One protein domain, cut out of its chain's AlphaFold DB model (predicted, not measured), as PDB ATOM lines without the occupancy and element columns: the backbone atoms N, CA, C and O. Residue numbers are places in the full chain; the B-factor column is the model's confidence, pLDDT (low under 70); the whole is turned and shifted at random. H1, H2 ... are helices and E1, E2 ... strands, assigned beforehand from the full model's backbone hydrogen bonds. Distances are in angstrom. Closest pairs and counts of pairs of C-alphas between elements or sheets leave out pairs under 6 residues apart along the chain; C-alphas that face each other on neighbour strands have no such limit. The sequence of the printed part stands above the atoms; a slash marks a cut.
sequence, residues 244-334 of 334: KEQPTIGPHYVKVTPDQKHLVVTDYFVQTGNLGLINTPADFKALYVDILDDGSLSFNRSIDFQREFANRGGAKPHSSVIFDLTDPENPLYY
ATOM      1  N   LYS A 244     -58.866  17.679  74.361       58.78
ATOM      2  CA  LYS A 244     -59.293  17.920  75.750       58.78
ATOM      3  C   LYS A 244     -58.096  17.993  76.701       58.78
ATOM      4  O   LYS A 244     -57.144  17.229  76.562       58.78
ATOM      5  N   GLU A 245     -58.163  18.923  77.651       66.06
ATOM      6  CA  GLU A 245     -57.208  19.048  78.755       66.06
ATOM      7  C   GLU A 245     -57.250  17.787  79.633       66.06
ATOM      8  O   GLU A 245     -58.327  17.253  79.911       66.06
ATOM      9  N   GLN A 246     -56.076  17.285  80.018       69.69
ATOM     10  CA  GLN A 246     -55.954  16.069  80.824       69.69
ATOM     11  C   GLN A 246     -56.245  16.386  82.302       69.69
ATOM     12  O   GLN A 246     -55.760  17.398  82.807       69.69
ATOM     13  N   PRO A 247     -56.988  15.530  83.025       78.06
ATOM     14  CA  PRO A 247     -57.363  15.779  84.419       78.06
ATOM     15  C   PRO A 247     -56.230  15.528  85.430       78.06
ATOM     16  O   PRO A 247     -56.410  15.798  86.618       78.06
ATOM     17  N   THR A 248     -55.092  14.995  84.975       80.88
ATOM     18  CA  THR A 248     -53.883  14.771  85.776       80.88
ATOM     19  C   THR A 248     -52.629  15.006  84.937       80.88
ATOM     20  O   THR A 248     -52.663  14.906  83.703       80.88
ATOM     21  N   ILE A 249     -51.524  15.326  85.600       82.06
ATOM     22  CA  ILE A 249     -50.211  15.493  84.978       82.06
ATOM     23  C   ILE A 249     -49.491  14.149  84.958       82.06
ATOM     24  O   ILE A 249     -49.146  13.629  86.006       82.06
ATOM     25  N   GLY A 250     -49.189  13.641  83.762       76.75
ATOM     26  CA  GLY A 250     -48.316  12.475  83.606       76.75
ATOM     27  C   GLY A 250     -48.890  11.187  84.206       76.75
ATOM     28  O   GLY A 250     -48.212  10.584  85.029       76.75
ATOM     29  N   PRO A 251     -50.101  10.738  83.806       82.38
ATOM     30  CA  PRO A 251     -50.589   9.420  84.216       82.38
ATOM     31  C   PRO A 251     -49.512   8.364  83.930       82.38
ATOM     32  O   PRO A 251     -48.878   8.415  82.874       82.38
ATOM     33  N   HIS A 252     -49.285   7.451  84.874       84.94
ATOM     34  CA  HIS A 252     -48.143   6.530  84.850       84.94
ATOM     35  C   HIS A 252     -48.506   5.075  85.139       84.94
ATOM     36  O   HIS A 252     -47.927   4.166  84.564       84.94
ATOM     37  N   TYR A 253     -49.453   4.810  86.027       88.12
ATOM     38  CA  TYR A 253     -49.883   3.447  86.313       88.12
ATOM     39  C   TYR A 253     -51.390   3.357  86.164       88.12
ATOM     40  O   TYR A 253     -52.119   4.275  86.535       88.12
ATOM     41  N   VAL A 254     -51.854   2.252  85.588       89.06
ATOM     42  CA  VAL A 254     -53.267   2.023  85.293       89.06
ATOM     43  C   VAL A 254     -53.639   0.614  85.709       89.06
ATOM     44  O   VAL A 254     -52.929  -0.343  85.403       89.06
ATOM     45  N   LYS A 255     -54.799   0.482  86.348       90.12
ATOM     46  CA  LYS A 255     -55.409  -0.808  86.649       90.12
ATOM     47  C   LYS A 255     -56.906  -0.776  86.381       90.12
ATOM     48  O   LYS A 255     -57.597   0.140  86.815       90.12
ATOM     49  N   VAL A 256     -57.398  -1.787  85.673       90.19
ATOM     50  CA  VAL A 256     -58.835  -2.018  85.483       90.19
ATOM     51  C   VAL A 256     -59.367  -2.747  86.718       90.19
ATOM     52  O   VAL A 256     -58.735  -3.678  87.213       90.19
ATOM     53  N   THR A 257     -60.513  -2.309  87.225       90.06
ATOM     54  CA  THR A 257     -61.238  -2.987  88.314       90.06
ATOM     55  C   THR A 257     -61.768  -4.359  87.880       90.06
ATOM     56  O   THR A 257     -62.019  -4.559  86.691       90.06
ATOM     57  N   PRO A 258     -61.976  -5.313  88.809       88.00
ATOM     58  CA  PRO A 258     -62.444  -6.659  88.459       88.00
ATOM     59  C   PRO A 258     -63.793  -6.687  87.729       88.00
ATOM     60  O   PRO A 258     -63.997  -7.507  86.836       88.00
ATOM     61  N   ASP A 259     -64.692  -5.756  88.056       87.56
ATOM     62  CA  ASP A 259     -65.985  -5.594  87.385       87.56
ATOM     63  C   ASP A 259     -65.885  -4.926  85.999       87.56
ATOM     64  O   ASP A 259     -66.889  -4.829  85.294       87.56
ATOM     65  N   GLN A 260     -64.680  -4.487  85.610       89.62
ATOM     66  CA  GLN A 260     -64.348  -3.780  84.371       89.62
ATOM     67  C   GLN A 260     -65.101  -2.460  84.174       89.62
ATOM     68  O   GLN A 260     -65.159  -1.944  83.059       89.62
ATOM     69  N   LYS A 261     -65.656  -1.881  85.243       90.94
ATOM     70  CA  LYS A 261     -66.420  -0.627  85.167       90.94
ATOM     71  C   LYS A 261     -65.595   0.596  85.495       90.94
ATOM     72  O   LYS A 261     -66.045   1.715  85.265       90.94
ATOM     73  N   HIS A 262     -64.400   0.408  86.042       91.12
ATOM     74  CA  HIS A 262     -63.555   1.514  86.460       91.12
ATOM     75  C   HIS A 262     -62.072   1.284  86.179       91.12
ATOM     76  O   HIS A 262     -61.575   0.155  86.205       91.12
ATOM     77  N   LEU A 263     -61.356   2.389  85.997       91.38
ATOM     78  CA  LEU A 263     -59.902   2.455  85.940       91.38
ATOM     79  C   LEU A 263     -59.381   3.209  87.155       91.38
ATOM     80  O   LEU A 263     -59.828   4.318  87.448       91.38
ATOM     81  N   VAL A 264     -58.384   2.640  87.814       92.06
ATOM     82  CA  VAL A 264     -57.549   3.347  88.779       92.06
ATOM     83  C   VAL A 264     -56.311   3.831  88.044       92.06
ATOM     84  O   VAL A 264     -55.603   3.019  87.450       92.06
ATOM     85  N   VAL A 265     -56.057   5.137  88.079       91.50
ATOM     86  CA  VAL A 265     -54.886   5.753  87.444       91.50
ATOM     87  C   VAL A 265     -54.090   6.516  88.487       91.50
ATOM     88  O   VAL A 265     -54.660   7.324  89.210       91.50
ATOM     89  N   THR A 266     -52.788   6.296  88.547       91.94
ATOM     90  CA  THR A 266     -51.849   7.052  89.385       91.94
ATOM     91  C   THR A 266     -50.768   7.665  88.509       91.94
ATOM     92  O   THR A 266     -50.471   7.162  87.426       91.94
ATOM     93  N   ASP A 267     -50.227   8.798  88.936       88.94
ATOM     94  CA  ASP A 267     -49.418   9.688  88.099       88.94
ATOM     95  C   ASP A 267     -47.945   9.774  88.520       88.94
ATOM     96  O   ASP A 267     -47.091  10.266  87.782       88.94
ATOM     97  N   TYR A 268     -47.602   9.274  89.707       90.38
ATOM     98  CA  TYR A 268     -46.211   9.209  90.120       90.38
ATOM     99  C   TYR A 268     -45.485   8.114  89.334       90.38
ATOM    100  O   TYR A 268     -45.860   6.951  89.422       90.38
ATOM    101  N   PHE A 269     -44.440   8.505  88.592       85.62
ATOM    102  CA  PHE A 269     -43.446   7.585  88.033       85.62
ATOM    103  C   PHE A 269     -42.247   7.451  88.973       85.62
ATOM    104  O   PHE A 269     -42.135   6.499  89.726       85.62
ATOM    105  N   VAL A 270     -41.323   8.416  88.956       83.75
ATOM    106  CA  VAL A 270     -40.205   8.463  89.903       83.75
ATOM    107  C   VAL A 270     -39.626   9.873  89.969       83.75
ATOM    108  O   VAL A 270     -39.540  10.591  88.966       83.75
ATOM    109  N   GLN A 271     -39.216  10.285  91.169       83.50
ATOM    110  CA  GLN A 271     -38.488  11.534  91.399       83.50
ATOM    111  C   GLN A 271     -37.228  11.272  92.221       83.50
ATOM    112  O   GLN A 271     -37.267  11.197  93.449       83.50
ATOM    113  N   THR A 272     -36.094  11.162  91.530       77.44
ATOM    114  CA  THR A 272     -34.795  10.829  92.139       77.44
ATOM    115  C   THR A 272     -34.065  12.037  92.746       77.44
ATOM    116  O   THR A 272     -33.068  11.887  93.456       77.44
ATOM    117  N   GLY A 273     -34.552  13.254  92.500       79.75
ATOM    118  CA  GLY A 273     -33.879  14.493  92.869       79.75
ATOM    119  C   GLY A 273     -32.517  14.606  92.187       79.75
ATOM    120  O   GLY A 273     -32.376  14.289  91.010       79.75
ATOM    121  N   ASN A 274     -31.503  15.027  92.943       79.25
ATOM    122  CA  ASN A 274     -30.129  15.174  92.448       79.25
ATOM    123  C   ASN A 274     -29.367  13.838  92.338       79.25
ATOM    124  O   ASN A 274     -28.203  13.840  91.949       79.25
ATOM    125  N   LEU A 275     -29.977  12.716  92.744       72.62
ATOM    126  CA  LEU A 275     -29.323  11.404  92.759       72.62
ATOM    127  C   LEU A 275     -29.434  10.666  91.420       72.62
ATOM    128  O   LEU A 275     -28.687   9.719  91.196       72.62
ATOM    129  N   GLY A 276     -30.350  11.079  90.544       68.56
ATOM    130  CA  GLY A 276     -30.595  10.424  89.265       68.56
ATOM    131  C   GLY A 276     -31.048  11.397  88.181       68.56
ATOM    132  O   GLY A 276     -31.146  12.605  88.392       68.56
ATOM    133  N   LEU A 277     -31.291  10.855  86.988       69.25
ATOM    134  CA  LEU A 277     -31.648  11.637  85.800       69.25
ATOM    135  C   LEU A 277     -33.162  11.846  85.655       69.25
ATOM    136  O   LEU A 277     -33.583  12.752  84.940       69.25
ATOM    137  N   ILE A 278     -33.983  11.020  86.316       73.75
ATOM    138  CA  ILE A 278     -35.443  11.062  86.178       73.75
ATOM    139  C   ILE A 278     -36.064  11.839  87.335       73.75
ATOM    140  O   ILE A 278     -35.888  11.504  88.512       73.75
ATOM    141  N   ASN A 279     -36.827  12.862  86.965       76.81
ATOM    142  CA  ASN A 279     -37.653  13.667  87.851       76.81
ATOM    143  C   ASN A 279     -38.959  14.013  87.131       76.81
ATOM    144  O   ASN A 279     -39.152  15.146  86.689       76.81
ATOM    145  N   THR A 280     -39.834  13.020  86.966       83.12
ATOM    146  CA  THR A 280     -41.089  13.213  86.233       83.12
ATOM    147  C   THR A 280     -42.061  14.057  87.065       83.12
ATOM    148  O   THR A 280     -42.268  13.764  88.251       83.12
ATOM    149  N   PRO A 281     -42.636  15.134  86.498       85.62
ATOM    150  CA  PRO A 281     -43.693  15.897  87.154       85.62
ATOM    151  C   PRO A 281     -44.934  15.035  87.406       85.62
ATOM    152  O   PRO A 281     -45.302  14.241  86.550       85.62
ATOM    153  N   ALA A 282     -45.575  15.238  88.554       89.06
ATOM    154  CA  ALA A 282     -46.822  14.590  88.956       89.06
ATOM    155  C   ALA A 282     -47.608  15.559  89.857       89.06
ATOM    156  O   ALA A 282     -47.005  16.394  90.542       89.06
ATOM    157  N   ASP A 283     -48.933  15.458  89.852       90.81
ATOM    158  CA  ASP A 283     -49.831  16.114  90.808       90.81
ATOM    159  C   ASP A 283     -50.194  15.233  92.020       90.81
ATOM    160  O   ASP A 283     -50.830  15.714  92.960       90.81
ATOM    161  N   PHE A 284     -49.691  13.996  92.043       92.88
ATOM    162  CA  PHE A 284     -49.820  12.999  93.103       92.88
ATOM    163  C   PHE A 284     -51.276  12.648  93.411       92.88
ATOM    164  O   PHE A 284     -51.670  12.496  94.574       92.88
ATOM    165  N   LYS A 285     -52.092  12.524  92.365       92.06
ATOM    166  CA  LYS A 285     -53.482  12.086  92.481       92.06
ATOM    167  C   LYS A 285     -53.644  10.648  92.021       92.06
ATOM    168  O   LYS A 285     -53.028  10.201  91.060       92.06
ATOM    169  N   ALA A 286     -54.568   9.945  92.672       92.25
ATOM    170  CA  ALA A 286     -55.176   8.765  92.074       92.25
ATOM    171  C   ALA A 286     -56.515   9.162  91.448       92.25
ATOM    172  O   ALA A 286     -57.387   9.686  92.142       92.25
ATOM    173  N   LEU A 287     -56.695   8.918  90.155       92.25
ATOM    174  CA  LEU A 287     -57.982   9.034  89.481       92.25
ATOM    175  C   LEU A 287     -58.734   7.708  89.590       92.25
ATOM    176  O   LEU A 287     -58.145   6.638  89.452       92.25
ATOM    177  N   TYR A 288     -60.045   7.797  89.791       92.06
ATOM    178  CA  TYR A 288     -60.954   6.664  89.696       92.06
ATOM    179  C   TYR A 288     -61.957   6.976  88.589       92.06
ATOM    180  O   TYR A 288     -62.887   7.761  88.773       92.06
ATOM    181  N   VAL A 289     -61.689   6.444  87.406       90.94
ATOM    182  CA  VAL A 289     -62.350   6.814  86.153       90.94
ATOM    183  C   VAL A 289     -63.413   5.776  85.839       90.94
ATOM    184  O   VAL A 289     -63.117   4.585  85.871       90.94
ATOM    185  N   ASP A 290     -64.630   6.202  85.522       90.44
ATOM    186  CA  ASP A 290     -65.670   5.267  85.089       90.44
ATOM    187  C   ASP A 290     -65.467   4.911  83.614       90.44
ATOM    188  O   ASP A 290     -65.246   5.795  82.784       90.44
ATOM    189  N   ILE A 291     -65.575   3.623  83.306       90.38
ATOM    190  CA  ILE A 291     -65.716   3.084  81.957       90.38
ATOM    191  C   ILE A 291     -67.218   2.994  81.692       90.38
ATOM    192  O   ILE A 291     -67.935   2.264  82.377       90.38
ATOM    193  N   LEU A 292     -67.708   3.786  80.742       89.19
ATOM    194  CA  LEU A 292     -69.115   3.797  80.356       89.19
ATOM    195  C   LEU A 292     -69.423   2.632  79.405       89.19
ATOM    196  O   LEU A 292     -68.524   2.076  78.778       89.19
ATOM    197  N   ASP A 293     -70.706   2.292  79.257       90.44
ATOM    198  CA  ASP A 293     -71.152   1.162  78.425       90.44
ATOM    199  C   ASP A 293     -70.733   1.283  76.945       90.44
ATOM    200  O   ASP A 293     -70.610   0.278  76.246       90.44
ATOM    201  N   ASP A 294     -70.495   2.504  76.453       87.06
ATOM    202  CA  ASP A 294     -70.006   2.780  75.095       87.06
ATOM    203  C   ASP A 294     -68.466   2.758  74.976       87.06
ATOM    204  O   ASP A 294     -67.917   3.080  73.920       87.06
ATOM    205  N   GLY A 295     -67.764   2.393  76.054       83.19
ATOM    206  CA  GLY A 295     -66.306   2.373  76.156       83.19
ATOM    207  C   GLY A 295     -65.669   3.748  76.373       83.19
ATOM    208  O   GLY A 295     -64.444   3.842  76.472       83.19
ATOM    209  N   SER A 296     -66.460   4.821  76.445       83.88
ATOM    210  CA  SER A 296     -65.944   6.145  76.787       83.88
ATOM    211  C   SER A 296     -65.635   6.260  78.281       83.88
ATOM    212  O   SER A 296     -66.076   5.452  79.099       83.88
ATOM    213  N   LEU A 297     -64.841   7.269  78.642       86.56
ATOM    214  CA  LEU A 297     -64.360   7.456  80.006       86.56
ATOM    215  C   LEU A 297     -64.928   8.705  80.668       86.56
ATOM    216  O   LEU A 297     -64.928   9.790  80.080       86.56
ATOM    217  N   SER A 298     -65.339   8.561  81.927       87.62
ATOM    218  CA  SER A 298     -65.832   9.653  82.766       87.62
ATOM    219  C   SER A 298     -64.898   9.905  83.948       87.62
ATOM    220  O   SER A 298     -64.710   9.064  84.826       87.62
ATOM    221  N   PHE A 299     -64.321  11.105  83.979       87.38
ATOM    222  CA  PHE A 299     -63.373  11.550  84.999       87.38
ATOM    223  C   PHE A 299     -64.104  12.365  86.066       87.38
ATOM    224  O   PHE A 299     -64.154  13.593  85.998       87.38
ATOM    225  N   ASN A 300     -64.714  11.686  87.035       86.00
ATOM    226  CA  ASN A 300     -65.552  12.328  88.054       86.00
ATOM    227  C   ASN A 300     -65.001  12.216  89.483       86.00
ATOM    228  O   ASN A 300     -65.521  12.875  90.383       86.00
ATOM    229  N   ARG A 301     -63.971  11.392  89.704       90.75
ATOM    230  CA  ARG A 301     -63.455  11.076  91.036       90.75
ATOM    231  C   ARG A 301     -61.934  11.031  91.059       90.75
ATOM    232  O   ARG A 301     -61.291  10.465  90.174       90.75
ATOM    233  N   SER A 302     -61.362  11.608  92.108       92.56
ATOM    234  CA  SER A 302     -59.932  11.552  92.381       92.56
ATOM    235  C   SER A 302     -59.642  11.663  93.873       92.56
ATOM    236  O   SER A 302     -60.468  12.141  94.654       92.56
ATOM    237  N   ILE A 303     -58.460  11.200  94.256       91.75
ATOM    238  CA  ILE A 303     -57.926  11.254  95.612       91.75
ATOM    239  C   ILE A 303     -56.639  12.067  95.545       91.75
ATOM    240  O   ILE A 303     -55.725  11.711  94.803       91.75
ATOM    241  N   ASP A 304     -56.574  13.156  96.306       92.56
ATOM    242  CA  ASP A 304     -55.413  14.043  96.369       92.56
ATOM    243  C   ASP A 304     -54.487  13.605  97.509       92.56
ATOM    244  O   ASP A 304     -54.719  13.927  98.676       92.56
ATOM    245  N   PHE A 305     -53.426  12.863  97.187       92.12
ATOM    246  CA  PHE A 305     -52.539  12.314  98.213       92.12
ATOM    247  C   PHE A 305     -51.659  13.379  98.882       92.12
ATOM    248  O   PHE A 305     -51.102  13.129  99.953       92.12
ATOM    249  N   GLN A 306     -51.540  14.583  98.319       92.12
ATOM    250  CA  GLN A 306     -50.887  15.687  99.023       92.12
ATOM    251  C   GLN A 306     -51.788  16.217 100.132       92.12
ATOM    252  O   GLN A 306     -51.329  16.407 101.259       92.12
ATOM    253  N   ARG A 307     -53.078  16.402  99.836       90.62
ATOM    254  CA  ARG A 307     -54.061  16.886 100.807       90.62
ATOM    255  C   ARG A 307     -54.383  15.844 101.872       90.62
ATOM    256  O   ARG A 307     -54.269  16.145 103.058       90.62
ATOM    257  N   GLU A 308     -54.750  14.629 101.466       85.75
ATOM    258  CA  GLU A 308     -55.213  13.578 102.388       85.75
ATOM    259  C   GLU A 308     -54.113  13.131 103.368       85.75
ATOM    260  O   GLU A 308     -54.402  12.679 104.475       85.75
ATOM    261  N   PHE A 309     -52.839  13.318 103.003       84.94
ATOM    262  CA  PHE A 309     -51.683  12.933 103.821       84.94
ATOM    263  C   PHE A 309     -50.808  14.127 104.218       84.94
ATOM    264  O   PHE A 309     -49.635  13.957 104.569       84.94
ATOM    265  N   ALA A 310     -51.353  15.348 104.207       88.06
ATOM    266  CA  ALA A 310     -50.610  16.568 104.530       88.06
ATOM    267  C   ALA A 310     -49.950  16.508 105.923       88.06
ATOM    268  O   ALA A 310     -48.816  16.953 106.106       88.06
ATOM    269  N   ASN A 311     -50.611  15.875 106.899       85.25
ATOM    270  CA  ASN A 311     -50.079  15.652 108.250       85.25
ATOM    271  C   ASN A 311     -48.818  14.761 108.289       85.25
ATOM    272  O   ASN A 311     -48.096  14.770 109.286       85.25
ATOM    273  N   ARG A 312     -48.532  14.015 107.213       83.12
ATOM    274  CA  ARG A 312     -47.330  13.182 107.036       83.12
ATOM    275  C   ARG A 312     -46.340  13.764 106.017       83.12
ATOM    276  O   ARG A 312     -45.303  13.153 105.778       83.12
ATOM    277  N   GLY A 313     -46.612  14.959 105.484       86.06
ATOM    278  CA  GLY A 313     -45.805  15.604 104.444       86.06
ATOM    279  C   GLY A 313     -46.232  15.270 103.012       86.06
ATOM    280  O   GLY A 313     -45.445  15.493 102.096       86.06
ATOM    281  N   GLY A 314     -47.450  14.749 102.831       89.50
ATOM    282  CA  GLY A 314     -47.981  14.296 101.547       89.50
ATOM    283  C   GLY A 314     -47.572  12.862 101.208       89.50
ATOM    284  O   GLY A 314     -46.760  12.239 101.896       89.50
ATOM    285  N   ALA A 315     -48.151  12.329 100.137       90.69
ATOM    286  CA  ALA A 315     -47.834  11.009  99.607       90.69
ATOM    287  C   ALA A 315     -47.788  11.020  98.074       90.69
ATOM    288  O   ALA A 315     -48.352  11.906  97.433       90.69
ATOM    289  N   LYS A 316     -47.069  10.050  97.502       92.56
ATOM    290  CA  LYS A 316     -46.840   9.901  96.060       92.56
ATOM    291  C   LYS A 316     -47.283   8.491  95.644       92.56
ATOM    292  O   LYS A 316     -46.518   7.551  95.854       92.56
ATOM    293  N   PRO A 317     -48.532   8.302  95.196       92.06
ATOM    294  CA  PRO A 317     -49.052   6.972  94.891       92.06
ATOM    295  C   PRO A 317     -48.500   6.482  93.544       92.06
ATOM    296  O   PRO A 317     -48.714   7.143  92.535       92.06
ATOM    297  N   HIS A 318     -47.807   5.337  93.524       92.56
ATOM    298  CA  HIS A 318     -47.237   4.768  92.290       92.56
ATOM    299  C   HIS A 318     -48.142   3.721  91.650       92.56
ATOM    300  O   HIS A 318     -48.659   3.945  90.567       92.56
ATOM    301  N   SER A 319     -48.360   2.588  92.319       92.50
ATOM    302  CA  SER A 319     -49.198   1.486  91.833       92.50
ATOM    303  C   SER A 319     -50.304   1.140  92.826       92.50
ATOM    304  O   SER A 319     -50.343   1.641  93.953       92.50
ATOM    305  N   SER A 320     -51.235   0.290  92.397       93.19
ATOM    306  CA  SER A 320     -52.394  -0.111  93.188       93.19
ATOM    307  C   SER A 320     -52.684  -1.602  93.051       93.19
ATOM    308  O   SER A 320     -52.379  -2.225  92.038       93.19
ATOM    309  N   VAL A 321     -53.298  -2.176  94.083       93.12
ATOM    310  CA  VAL A 321     -53.964  -3.483  94.046       93.12
ATOM    311  C   VAL A 321     -55.382  -3.266  94.549       93.12
ATOM    312  O   VAL A 321     -55.590  -2.532  95.517       93.12
ATOM    313  N   ILE A 322     -56.351  -3.861  93.867       92.12
ATOM    314  CA  ILE A 322     -57.770  -3.675  94.131       92.12
ATOM    315  C   ILE A 322     -58.293  -4.922  94.828       92.12
ATOM    316  O   ILE A 322     -58.230  -6.025  94.290       92.12
ATOM    317  N   PHE A 323     -58.812  -4.713  96.034       90.56
ATOM    318  CA  PHE A 323     -59.552  -5.704  96.800       90.56
ATOM    319  C   PHE A 323     -61.039  -5.424  96.592       90.56
ATOM    320  O   PHE A 323     -61.569  -4.460  97.146       90.56
ATOM    321  N   ASP A 324     -61.700  -6.239  95.779       89.06
ATOM    322  CA  ASP A 324     -63.154  -6.226  95.672       89.06
ATOM    323  C   ASP A 324     -63.728  -7.223  96.683       89.06
ATOM    324  O   ASP A 324     -63.552  -8.437  96.589       89.06
ATOM    325  N   LEU A 325     -64.368  -6.649  97.701       87.81
ATOM    326  CA  LEU A 325     -64.936  -7.343  98.854       87.81
ATOM    327  C   LEU A 325     -66.470  -7.305  98.824       87.81
ATOM    328  O   LEU A 325     -67.113  -7.454  99.863       87.81
ATOM    329  N   THR A 326     -67.063  -7.047  97.653       85.31
ATOM    330  CA  THR A 326     -68.522  -6.983  97.482       85.31
ATOM    331  C   THR A 326     -69.178  -8.338  97.763       85.31
ATOM    332  O   THR A 326     -70.285  -8.377  98.298       85.31
ATOM    333  N   ASP A 327     -68.471  -9.435  97.469       86.75
ATOM    334  CA  ASP A 327     -68.760 -10.783  97.965       86.75
ATOM    335  C   ASP A 327     -67.649 -11.220  98.943       86.75
ATOM    336  O   ASP A 327     -66.585 -11.665  98.508       86.75
ATOM    337  N   PRO A 328     -67.856 -11.088 100.265       82.31
ATOM    338  CA  PRO A 328     -66.853 -11.453 101.265       82.31
ATOM    339  C   PRO A 328     -66.480 -12.939 101.287       82.31
ATOM    340  O   PRO A 328     -65.419 -13.275 101.812       82.31
ATOM    341  N   GLU A 329     -67.329 -13.819 100.749       83.75
ATOM    342  CA  GLU A 329     -67.046 -15.256 100.668       83.75
ATOM    343  C   GLU A 329     -66.180 -15.591  99.444       83.75
ATOM    344  O   GLU A 329     -65.437 -16.573  99.466       83.75
ATOM    345  N   ASN A 330     -66.232 -14.756  98.398       86.56
ATOM    346  CA  ASN A 330     -65.446 -14.895  97.167       86.56
ATOM    347  C   ASN A 330     -64.749 -13.573  96.791       86.56
ATOM    348  O   ASN A 330     -65.003 -13.016  95.718       86.56
ATOM    349  N   PRO A 331     -63.878 -13.049  97.665       86.75
ATOM    350  CA  PRO A 331     -63.192 -11.793  97.419       86.75
ATOM    351  C   PRO A 331     -62.270 -11.893  96.199       86.75
ATOM    352  O   PRO A 331     -61.637 -12.919  95.938       86.75
ATOM    353  N   LEU A 332     -62.177 -10.789  95.469       87.69
ATOM    354  CA  LEU A 332     -61.376 -10.656  94.260       87.69
ATOM    355  C   LEU A 332     -60.184  -9.729  94.530       87.69
ATOM    356  O   LEU A 332     -60.337  -8.660  95.123       87.69
ATOM    357  N   TYR A 333     -58.991 -10.129  94.081       86.62
ATOM    358  CA  TYR A 333     -57.729  -9.434  94.364       86.62
ATOM    359  C   TYR A 333     -56.924  -9.256  93.078       86.62
ATOM    360  O   TYR A 333     -56.486 -10.247  92.493       86.62
ATOM    361  N   TYR A 334     -56.739  -8.012  92.628       74.75
ATOM    362  CA  TYR A 334     -56.176  -7.739  91.299       74.75
ATOM    363  C   TYR A 334     -55.174  -6.600  91.262       74.75
ATOM    364  O   TYR A 334     -55.376  -5.543  91.900       74.75
TER     365      TYR A 334
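AT A GLANCE: This is residues 244 to 334 of the 334 residues of an uncharacterized protein of Chaetomium globosum (strain ATCC 6205 / CBS 148.51 / DSM 1962 / NBRC 6347 / NRRL 1970) (UniProt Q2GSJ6). Little of this domain is regular structure: a twisted slab of four strands, E1 to E4, folded back and forth, with loops in residues 267 to 284 and 309 to 334 reaching beyond opposite ends. Of 91 printed residues, 28 are in named elements, mostly strand: antiparallel E1 E2 E3 E4, in this order along the chain and across the sheet, then helix H1. It is only just loose, close to compact: radius of gyration of the C-alphas 15.1 A, spans 47 by 35 by 24 A.

IN THESE COORDINATES: E1 is residues 253 to 256, from C-alpha 253 at (-49.883, 3.447, 86.313); E2 is 262 to 266; E3 is 285 to 291, 18.5 A long; E4 is 297 to 304, 19.8 A, and bends by 56 degrees at residue 300. H1, residues 305 to 308, ends at C-alpha 308 (-55.213, 13.578, 102.388).

HOW THE PARTS SIT: The sheet is a meander, each strand the antiparallel neighbour of the one before. Within hydrogen-bond range are N 253 and O 266, 2.9 A, in hairpin E1 and E2; N 263 and O 289, 2.8 A, in hairpin E2 and E3; N 286 and O 303, 3.0 A, in hairpin E3 and E4. H1, too short for an O i to N i+4 pair, is only just not on the sheet, with 4 pairs of C-alphas within 10 A.

THE WHOLE: The printed part has no cut. The link E2 to E3 is long, 18 residues. Residues 244 to 246 and 276 to 277 have pLDDT under 70.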